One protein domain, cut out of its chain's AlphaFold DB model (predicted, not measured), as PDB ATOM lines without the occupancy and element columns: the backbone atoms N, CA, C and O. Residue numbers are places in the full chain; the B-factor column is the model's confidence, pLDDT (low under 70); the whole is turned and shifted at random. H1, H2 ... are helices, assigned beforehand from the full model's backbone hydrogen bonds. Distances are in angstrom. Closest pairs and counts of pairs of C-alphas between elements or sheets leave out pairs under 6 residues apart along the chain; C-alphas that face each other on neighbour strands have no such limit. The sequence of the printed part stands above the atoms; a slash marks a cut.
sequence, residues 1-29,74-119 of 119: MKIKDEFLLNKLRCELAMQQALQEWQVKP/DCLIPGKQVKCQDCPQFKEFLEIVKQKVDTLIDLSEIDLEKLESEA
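Overview. This is residues 1 to 29 and 74 to 119 of the 119 residues of an uncharacterized protein of Fremyella diplosiphon NIES-3275 (UniProt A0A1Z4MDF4). Two long helices, H1 and H3, cross steeply, and the shorter H4 packs on H1 beside residues 9 to 16. Tiny H2 sits near where H3 begins, far from H4. The 75 printed residues hold H1, H2, H3 and H4 in that order, with no named strand: all helix, elongated, spanning 43 by 25 by 17 A, and only just loose, close to compact, with a radius of gyration of the C-alphas of 13.9 A.

Along the chain. H1, residues 2 to 24, runs 33.5 A from C-alpha 2 at (-18.152, 22.931, 41.124). H2 is residues 82 to 85. H3, residues 88 to 104, runs 25.0 A. H4, residues 109 to 118, ends with C-alpha 118 at (-28.188, 29.587, 16.959).

Arrangement. H1, with residues 13 to 21 alone, touches H3 at a steep tilt of 54 degrees, opposite ways; the closest C-alphas, of Ala 17 and Lys 100, are 4.9 A apart. H1, with residues 9 to 16 alone, touches H4, closest C-alphas Leu 16 and Glu 116 at 6.6 A. In H1, H3 and H4 every O i to N i+4 pair is within hydrogen-bond range; H2 is too short for one.

Size, cuts and confidence. Residues 30 to 73 are cut out, with 5.2 A between C-alphas 29 and 74. Residues 1, 2 and 119 are under pLDDT 70.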
ATOM      1  N   MET A   1     -14.514  20.803  42.205       58.59
ATOM      2  CA  MET A   1     -14.909  20.796  40.780       58.59
ATOM      3  C   MET A   1     -15.954  21.869  40.483       58.59
ATOM      4  O   MET A   1     -15.646  22.720  39.672       58.59
ATOM      5  N   LYS A   2     -17.041  21.960  41.265       65.38
ATOM      6  CA  LYS A   2     -18.152  22.931  41.124       65.38
ATOM      7  C   LYS A   2     -17.817  24.403  40.795       65.38
ATOM      8  O   LYS A   2     -18.537  25.020  40.030       65.38
ATOM      9  N   ILE A   3     -16.733  24.968  41.340       71.56
ATOM     10  CA  ILE A   3     -16.380  26.393  41.136       71.56
ATOM     11  C   ILE A   3     -15.949  26.680  39.687       71.56
ATOM     12  O   ILE A   3     -16.202  27.764  39.169       71.56
ATOM     13  N   LYS A   4     -15.278  25.723  39.028       72.69
ATOM     14  CA  LYS A   4     -14.854  25.896  37.630       72.69
ATOM     15  C   LYS A   4     -16.058  25.862  36.692       72.69
ATOM     16  O   LYS A   4     -16.106  26.664  35.768       72.69
ATOM     17  N   ASP A   5     -17.020  24.997  36.986       81.25
ATOM     18  CA  ASP A   5     -18.236  24.817  36.190       81.25
ATOM     19  C   ASP A   5     -19.139  26.060  36.303       81.25
ATOM     20  O   ASP A   5     -19.574  26.612  35.299       81.25
ATOM     21  N   GLU A   6     -19.307  26.605  37.512       84.38
ATOM     22  CA  GLU A   6     -20.057  27.850  37.740       84.38
ATOM     23  C   GLU A   6     -19.408  29.073  37.067       84.38
ATOM     24  O   GLU A   6     -20.097  29.931  36.510       84.38
ATOM     25  N   PHE A   7     -18.073  29.154  37.072       87.69
ATOM     26  CA  PHE A   7     -17.346  30.210  36.367       87.69
ATOM     27  C   PHE A   7     -17.553  30.134  34.848       87.69
ATOM     28  O   PHE A   7     -17.800  31.162  34.218       87.69
ATOM     29  N   LEU A   8     -17.460  28.935  34.265       88.69
ATOM     30  CA  LEU A   8     -17.664  28.721  32.830       88.69
ATOM     31  C   LEU A   8     -19.101  29.041  32.415       88.69
ATOM     32  O   LEU A   8     -19.302  29.743  31.428       88.69
ATOM     33  N   LEU A   9     -20.080  28.631  33.220       88.00
ATOM     34  CA  LEU A   9     -21.487  28.930  32.980       88.00
ATOM     35  C   LEU A   9     -21.763  30.441  32.991       88.00
ATOM     36  O   LEU A   9     -22.421  30.974  32.100       88.00
ATOM     37  N   ASN A  10     -21.218  31.164  33.972       90.00
ATOM     38  CA  ASN A  10     -21.356  32.620  34.030       90.00
ATOM     39  C   ASN A  10     -20.628  33.322  32.881       90.00
ATOM     40  O   ASN A  10     -21.110  34.334  32.376       90.00
ATOM     41  N   LYS A  11     -19.489  32.780  32.441       91.94
ATOM     42  CA  LYS A  11     -18.787  33.274  31.258       91.94
ATOM     43  C   LYS A  11     -19.660  33.135  30.003       91.94
ATOM     44  O   LYS A  11     -19.826  34.129  29.302       91.94
ATOM     45  N   LEU A  12     -20.259  31.963  29.777       91.19
ATOM     46  CA  LEU A  12     -21.140  31.706  28.633       91.19
ATOM     47  C   LEU A  12     -22.336  32.670  28.610       91.19
ATOM     48  O   LEU A  12     -22.620  33.293  27.588       91.19
ATOM     49  N   ARG A  13     -22.988  32.882  29.762       93.19
ATOM     50  CA  ARG A  13     -24.078  33.868  29.901       93.19
ATOM     51  C   ARG A  13     -23.643  35.272  29.487       93.19
ATOM     52  O   ARG A  13     -24.370  35.954  28.772       93.19
ATOM     53  N   CYS A  14     -22.463  35.709  29.925       92.25
ATOM     54  CA  CYS A  14     -21.922  37.016  29.555       92.25
ATOM     55  C   CYS A  14     -21.628  37.119  28.052       92.25
ATOM     56  O   CYS A  14     -21.927  38.149  27.452       92.25
ATOM     57  N   GLU A  15     -21.058  36.076  27.444       92.12
ATOM     58  CA  GLU A  15     -20.746  36.048  26.008       92.12
ATOM     59  C   GLU A  15     -22.026  36.137  25.160       92.12
ATOM     60  O   GLU A  15     -22.129  37.023  24.306       92.12
ATOM     61  N   LEU A  16     -23.043  35.333  25.483       92.75
ATOM     62  CA  LEU A  16     -24.360  35.377  24.836       92.75
ATOM     63  C   LEU A  16     -25.053  36.729  25.018       92.75
ATOM     64  O   LEU A  16     -25.557  37.313  24.058       92.75
ATOM     65  N   ALA A  17     -25.040  37.273  26.236       93.62
ATOM     66  CA  ALA A  17     -25.624  38.580  26.517       93.62
ATOM     67  C   ALA A  17     -24.958  39.700  25.704       93.62
ATOM     68  O   ALA A  17     -25.643  40.585  25.190       93.62
ATOM     69  N   MET A  18     -23.629  39.659  25.554       91.19
ATOM     70  CA  MET A  18     -22.899  40.610  24.716       91.19
ATOM     71  C   MET A  18     -23.270  40.470  23.238       91.19
ATOM     72  O   MET A  18     -23.470  41.487  22.576       91.19
ATOM     73  N   GLN A  19     -23.386  39.245  22.719       90.75
ATOM     74  CA  GLN A  19     -23.800  39.003  21.333       90.75
ATOM     75  C   GLN A  19     -25.214  39.531  21.068       90.75
ATOM     76  O   GLN A  19     -25.409  40.308  20.133       90.75
ATOM     77  N   GLN A  20     -26.176  39.196  21.930       92.00
ATOM     78  CA  GLN A  20     -27.556  39.680  21.830       92.00
ATOM     79  C   GLN A  20     -27.626  41.211  21.904       92.00
ATOM     80  O   GLN A  20     -28.310  41.849  21.103       92.00
ATOM     81  N   ALA A  21     -26.882  41.828  22.829       91.12
ATOM     82  CA  ALA A  21     -26.827  43.283  22.942       91.12
ATOM     83  C   ALA A  21     -26.229  43.939  21.687       91.12
ATOM     84  O   ALA A  21     -26.686  45.004  21.281       91.12
ATOM     85  N   LEU A  22     -25.225  43.319  21.057       89.31
ATOM     86  CA  LEU A  22     -24.618  43.816  19.819       89.31
ATOM     87  C   LEU A  22     -25.548  43.693  18.609       89.31
ATOM     88  O   LEU A  22     -25.503  44.567  17.746       89.31
ATOM     89  N   GLN A  23     -26.391  42.660  18.543       87.88
ATOM     90  CA  GLN A  23     -27.390  42.513  17.477       87.88
ATOM     91  C   GLN A  23     -28.440  43.635  17.516       87.88
ATOM     92  O   GLN A  23     -28.840  44.151  16.474       87.88
ATOM     93  N   GLU A  24     -28.861  44.048  18.712       84.06
ATOM     94  CA  GLU A  24     -29.819  45.146  18.905       84.06
ATOM     95  C   GLU A  24     -29.152  46.534  18.886       84.06
ATOM     96  O   GLU A  24     -29.836  47.563  18.822       84.06
ATOM     97  N   TRP A  25     -27.817  46.593  18.934       84.19
ATOM     98  CA  TRP A  25     -27.091  47.847  19.070       84.19
ATOM     99  C   TRP A  25     -27.157  48.698  17.802       84.19
ATOM    100  O   TRP A  25     -26.735  48.303  16.715       84.19
ATOM    101  N   GLN A  26     -27.612  49.939  17.963       78.56
ATOM    102  CA  GLN A  26     -27.623  50.931  16.895       78.56
ATOM    103  C   GLN A  26     -26.594  52.023  17.170       78.56
ATOM    104  O   GLN A  26     -26.683  52.743  18.166       78.56
ATOM    105  N   VAL A  27     -25.653  52.205  16.242       74.69
ATOM    106  CA  VAL A  27     -24.680  53.302  16.300       74.69
ATOM    107  C   VAL A  27     -25.415  54.626  16.104       74.69
ATOM    108  O   VAL A  27     -25.989  54.881  15.047       74.69
ATOM    109  N   LYS A  28     -25.378  55.498  17.112       77.06
ATOM    110  CA  LYS A  28     -25.990  56.831  17.048       77.06
ATOM    111  C   LYS A  28     -24.949  57.878  17.410       77.06
ATOM    112  O   LYS A  28     -24.795  58.140  18.593       77.06
ATOM    113  N   PRO A  29     -24.218  58.483  16.460       75.44
ATOM    114  CA  PRO A  29     -23.184  59.453  16.797       75.44
ATOM    115  C   PRO A  29     -23.720  60.573  17.698       75.44
ATOM    116  O   PRO A  29     -24.656  61.278  17.323       75.44
ATOM    117  N   ASP A  74     -18.322  58.021  18.172       79.38
ATOM    118  CA  ASP A  74     -18.434  57.410  16.838       79.38
ATOM    119  C   ASP A  74     -18.180  55.889  16.869       79.38
ATOM    120  O   ASP A  74     -17.730  55.277  15.901       79.38
ATOM    121  N   CYS A  75     -18.425  55.265  18.019       79.88
ATOM    122  CA  CYS A  75     -18.029  53.892  18.289       79.88
ATOM    123  C   CYS A  75     -18.961  52.895  17.587       79.88
ATOM    124  O   CYS A  75     -20.102  52.716  18.007       79.88
ATOM    125  N   LEU A  76     -18.452  52.202  16.559       77.50
ATOM    126  CA  LEU A  76     -19.174  51.089  15.920       77.50
ATOM    127  C   LEU A  76     -19.486  49.967  16.917       77.50
ATOM    128  O   LEU A  76     -20.588  49.436  16.935       77.50
ATOM    129  N   ILE A  77     -18.494  49.624  17.741       79.56
ATOM    130  CA  ILE A  77     -18.606  48.643  18.819       79.56
ATOM    131  C   ILE A  77     -18.303  49.386  20.127       79.56
ATOM    132  O   ILE A  77     -17.170  49.866  20.290       79.56
ATOM    133  N   PRO A  78     -19.278  49.522  21.045       77.88
ATOM    134  CA  PRO A  78     -19.078  50.194  22.328       77.88
ATOM    135  C   PRO A  78     -17.916  49.580  23.124       77.88
ATOM    136  O   PRO A  78     -17.722  48.369  23.126       77.88
ATOM    137  N   GLY A  79     -17.094  50.414  23.770       76.50
ATOM    138  CA  GLY A  79     -15.997  49.962  24.642       76.50
ATOM    139  C   GLY A  79     -14.762  49.346  23.963       76.50
ATOM    140  O   GLY A  79     -13.750  49.157  24.635       76.50
ATOM    141  N   LYS A  80     -14.788  49.082  22.645       83.75
ATOM    142  CA  LYS A  80     -13.664  48.454  21.913       83.75
ATOM    143  C   LYS A  80     -12.391  49.306  21.883       83.75
ATOM    144  O   LYS A  80     -11.287  48.774  21.893       83.75
ATOM    145  N   GLN A  81     -12.535  50.626  21.800       82.06
ATOM    146  CA  GLN A  81     -11.413  51.565  21.870       82.06
ATOM    147  C   GLN A  81     -11.413  52.258  23.231       82.06
ATOM    148  O   GLN A  81     -12.482  52.521  23.775       82.06
ATOM    149  N   VAL A  82     -10.239  52.644  23.741       80.12
ATOM    150  CA  VAL A  82     -10.122  53.353  25.033       80.12
ATOM    151  C   VAL A  82     -11.003  54.608  25.058       80.12
ATOM    152  O   VAL A  82     -11.773  54.799  25.991       80.12
ATOM    153  N   LYS A  83     -11.007  55.393  23.970       76.12
ATOM    154  CA  LYS A  83     -11.865  56.586  23.827       76.12
ATOM    155  C   LYS A  83     -13.369  56.291  23.954       76.12
ATOM    156  O   LYS A  83     -14.137  57.189  24.269       76.12
ATOM    157  N   CYS A  84     -13.781  55.053  23.671       81.19
ATOM    158  CA  CYS A  84     -15.171  54.609  23.699       81.19
ATOM    159  C   CYS A  84     -15.620  54.146  25.085       81.19
ATOM    160  O   CYS A  84     -16.819  53.997  25.285       81.19
ATOM    161  N   GLN A  85     -14.701  53.913  26.025       81.75
ATOM    162  CA  GLN A  85     -15.051  53.516  27.394       81.75
ATOM    163  C   GLN A  85     -15.624  54.691  28.198       81.75
ATOM    164  O   GLN A  85     -16.477  54.497  29.059       81.75
ATOM    165  N   ASP A  86     -15.223  55.918  27.861       79.12
ATOM    166  CA  ASP A  86     -15.724  57.140  28.501       79.12
ATOM    167  C   ASP A  86     -16.990  57.702  27.830       79.12
ATOM    168  O   ASP A  86     -17.578  58.680  28.303       79.12
ATOM    169  N   CYS A  87     -17.438  57.092  26.731       83.31
ATOM    170  CA  CYS A  87     -18.621  57.539  26.007       83.31
ATOM    171  C   CYS A  87     -19.914  57.201  26.773       83.31
ATOM    172  O   CYS A  87     -20.060  56.079  27.261       83.31
ATOM    173  N   PRO A  88     -20.924  58.095  26.804       82.81
ATOM    174  CA  PRO A  88     -22.227  57.786  27.402       82.81
ATOM    175  C   PRO A  88     -22.902  56.560  26.781       82.81
ATOM    176  O   PRO A  88     -23.470  55.747  27.502       82.81
ATOM    177  N   GLN A  89     -22.748  56.374  25.469       82.81
ATOM    178  CA  GLN A  89     -23.256  55.203  24.749       82.81
ATOM    179  C   GLN A  89     -22.708  53.886  25.278       82.81
ATOM    180  O   GLN A  89     -23.400  52.878  25.245       82.81
ATOM    181  N   PHE A  90     -21.477  53.874  25.787       86.00
ATOM    182  CA  PHE A  90     -20.947  52.662  26.391       86.00
ATOM    183  C   PHE A  90     -21.671  52.327  27.695       86.00
ATOM    184  O   PHE A  90     -21.959  51.164  27.939       86.00
ATOM    185  N   LYS A  91     -22.055  53.333  28.491       85.44
ATOM    186  CA  LYS A  91     -22.876  53.109  29.690       85.44
ATOM    187  C   LYS A  91     -24.267  52.587  29.340       85.44
ATOM    188  O   LYS A  91     -24.733  51.663  29.992       85.44
ATOM    189  N   GLU A  92     -24.899  53.146  28.311       86.50
ATOM    190  CA  GLU A  92     -26.189  52.654  27.807       86.50
ATOM    191  C   GLU A  92     -26.079  51.201  27.329       86.50
ATOM    192  O   GLU A  92     -26.897  50.365  27.699       86.50
ATOM    193  N   PHE A  93     -25.021  50.875  26.581       89.44
ATOM    194  CA  PHE A  93     -24.746  49.510  26.138       89.44
ATOM    195  C   PHE A  93     -24.551  48.537  27.308       89.44
ATOM    196  O   PHE A  93     -25.100  47.440  27.288       89.44
ATOM    197  N   LEU A  94     -23.810  48.932  28.351       89.38
ATOM    198  CA  LEU A  94     -23.613  48.094  29.538       89.38
ATOM    199  C   LEU A  94     -24.930  47.787  30.266       89.38
ATOM    200  O   LEU A  94     -25.080  46.681  30.781       89.38
ATOM    201  N   GLU A  95     -25.885  48.719  30.283       90.38
ATOM    202  CA  GLU A  95     -27.208  48.467  30.866       90.38
ATOM    203  C   GLU A  95     -27.997  47.435  30.046       90.38
ATOM    204  O   GLU A  95     -28.618  46.544  30.622       90.38
ATOM    205  N   ILE A  96     -27.907  47.486  28.710       90.81
ATOM    206  CA  ILE A  96     -28.511  46.470  27.833       90.81
ATOM    207  C   ILE A  96     -27.878  45.099  28.095       90.81
ATOM    208  O   ILE A  96     -28.595  44.124  28.298       90.81
ATOM    209  N   VAL A  97     -26.543  45.014  28.144       92.00
ATOM    210  CA  VAL A  97     -25.838  43.752  28.434       92.00
ATOM    211  C   VAL A  97     -26.277  43.187  29.781       92.00
ATOM    212  O   VAL A  97     -26.571  42.001  29.873       92.00
ATOM    213  N   LYS A  98     -26.369  44.028  30.815       92.81
ATOM    214  CA  LYS A  98     -26.833  43.610  32.139       92.81
ATOM    215  C   LYS A  98     -28.244  43.020  32.080       92.81
ATOM    216  O   LYS A  98     -28.452  41.929  32.595       92.81
ATOM    217  N   GLN A  99     -29.174  43.689  31.399       92.50
ATOM    218  CA  GLN A  99     -30.534  43.177  31.210       92.50
ATOM    219  C   GLN A  99     -30.537  41.818  30.503       92.50
ATOM    220  O   GLN A  99     -31.251  40.916  30.930       92.50
ATOM    221  N   LYS A 100     -29.713  41.635  29.461       92.94
ATOM    222  CA  LYS A 100     -29.581  40.337  28.783       92.94
ATOM    223  C   LYS A 100     -29.015  39.269  29.724       92.94
ATOM    224  O   LYS A 100     -29.578  38.184  29.793       92.94
ATOM    225  N   VAL A 101     -27.980  39.568  30.513       93.94
ATOM    226  CA  VAL A 101     -27.445  38.620  31.514       93.94
ATOM    227  C   VAL A 101     -28.521  38.220  32.525       93.94
ATOM    228  O   VAL A 101     -28.673  37.029  32.789       93.94
ATOM    229  N   ASP A 102     -29.293  39.179  33.039       92.75
ATOM    230  CA  ASP A 102     -30.364  38.914  34.007       92.75
ATOM    231  C   ASP A 102     -31.410  37.939  33.432       92.75
ATOM    232  O   ASP A 102     -31.872  37.051  34.141       92.75
ATOM    233  N   THR A 103     -31.714  38.014  32.128       90.69
ATOM    234  CA  THR A 103     -32.614  37.047  31.465       90.69
ATOM    235  C   THR A 103     -32.020  35.650  31.272       90.69
ATOM    236  O   THR A 103     -32.764  34.684  31.129       90.69
ATOM    237  N   LEU A 104     -30.690  35.519  31.268       90.69
ATOM    238  CA  LEU A 104     -29.981  34.252  31.047       90.69
ATOM    239  C   LEU A 104     -29.622  33.529  32.357       90.69
ATOM    240  O   LEU A 104     -29.194  32.372  32.328       90.69
ATOM    241  N   ILE A 105     -29.769  34.192  33.509       89.12
ATOM    242  CA  ILE A 105     -29.465  33.619  34.830       89.12
ATOM    243  C   ILE A 105     -30.341  32.402  35.138       89.12
ATOM    244  O   ILE A 105     -29.831  31.413  35.666       89.12
ATOM    245  N   ASP A 106     -31.618  32.449  34.760       86.19
ATOM    246  CA  ASP A 106     -32.586  31.387  35.051       86.19
ATOM    247  C   ASP A 106     -32.491  30.190  34.085       86.19
ATOM    248  O   ASP A 106     -33.143  29.166  34.297       86.19
ATOM    249  N   LEU A 107     -31.674  30.289  33.028       87.38
ATOM    250  CA  LEU A 107     -31.520  29.233  32.028       87.38
ATOM    251  C   LEU A 107     -30.507  28.164  32.452       87.38
ATOM    252  O   LEU A 107     -29.491  28.445  33.105       87.38
ATOM    253  N   SER A 108     -30.790  26.925  32.032       84.25
ATOM    254  CA  SER A 108     -29.885  25.790  32.198       84.25
ATOM    255  C   SER A 108     -28.734  25.843  31.188       84.25
ATOM    256  O   SER A 108     -28.845  26.466  30.135       84.25
ATOM    257  N   GLU A 109     -27.631  25.157  31.491       82.12
ATOM    258  CA  GLU A 109     -26.460  25.066  30.604       82.12
ATOM    259  C   GLU A 109     -26.831  24.561  29.198       82.12
ATOM    260  O   GLU A 109     -26.422  25.149  28.205       82.12
ATOM    261  N   ILE A 110     -27.718  23.564  29.114       83.69
ATOM    262  CA  ILE A 110     -28.192  22.991  27.845       83.69
ATOM    263  C   ILE A 110     -28.953  24.029  27.008       83.69
ATOM    264  O   ILE A 110     -28.866  24.029  25.781       83.69
ATOM    265  N   ASP A 111     -29.735  24.896  27.650       86.12
ATOM    266  CA  ASP A 111     -30.502  25.924  26.942       86.12
ATOM    267  C   ASP A 111     -29.595  27.058  26.454       86.12
ATOM    268  O   ASP A 111     -29.808  27.590  25.367       86.12
ATOM    269  N   LEU A 112     -28.544  27.383  27.214       86.69
ATOM    270  CA  LEU A 112     -27.532  28.361  26.812       86.69
ATOM    271  C   LEU A 112     -26.689  27.863  25.630       86.69
ATOM    272  O   LEU A 112     -26.480  28.620  24.688       86.69
ATOM    273  N   GLU A 113     -26.265  26.596  25.628       85.88
ATOM    274  CA  GLU A 113     -25.514  26.002  24.508       85.88
ATOM    275  C   GLU A 113     -26.329  25.988  23.204       85.88
ATOM    276  O   GLU A 113     -25.797  26.244  22.123       85.88
ATOM    277  N   LYS A 114     -27.646  25.741  23.287       88.50
ATOM    278  CA  LYS A 114     -28.537  25.847  22.119       88.50
ATOM    279  C   LYS A 114     -28.563  27.269  21.570       88.50
ATOM    280  O   LYS A 114     -28.388  27.447  20.367       88.50
ATOM    281  N   LEU A 115     -28.717  28.267  22.443       85.44
ATOM    282  CA  LEU A 115     -28.698  29.677  22.048       85.44
ATOM    283  C   LEU A 115     -27.354  30.089  21.433       85.44
ATOM    284  O   LEU A 115     -27.345  30.870  20.490       85.44
ATOM    285  N   GLU A 116     -26.234  29.551  21.922       84.50
ATOM    286  CA  GLU A 116     -24.905  29.787  21.338       84.50
ATOM    287  C   GLU A 116     -24.788  29.205  19.927       84.50
ATOM    288  O   GLU A 116     -24.217  29.835  19.042       84.50
ATOM    289  N   SER A 117     -25.363  28.023  19.695       80.56
ATOM    290  CA  SER A 117     -25.349  27.383  18.377       80.56
ATOM    291  C   SER A 117     -26.252  28.062  17.336       80.56
ATOM    292  O   SER A 117     -26.078  27.839  16.139       80.56
ATOM    293  N   GLU A 118     -27.212  28.872  17.790       74.44
ATOM    294  CA  GLU A 118     -28.188  29.587  16.959       74.44
ATOM    295  C   GLU A 118     -27.805  31.058  16.687       74.44
ATOM    296  O   GLU A 118     -28.438  31.696  15.839       74.44
ATOM    297  N   ALA A 119     -26.801  31.596  17.392       62.75
ATOM    298  CA  ALA A 119     -26.356  32.998  17.338       62.75
ATOM    299  C   ALA A 119     -25.309  33.283  16.246       62.75
ATOM    300  O   ALA A 119     -25.342  34.420  15.708       62.75
TER     301      ALA A 119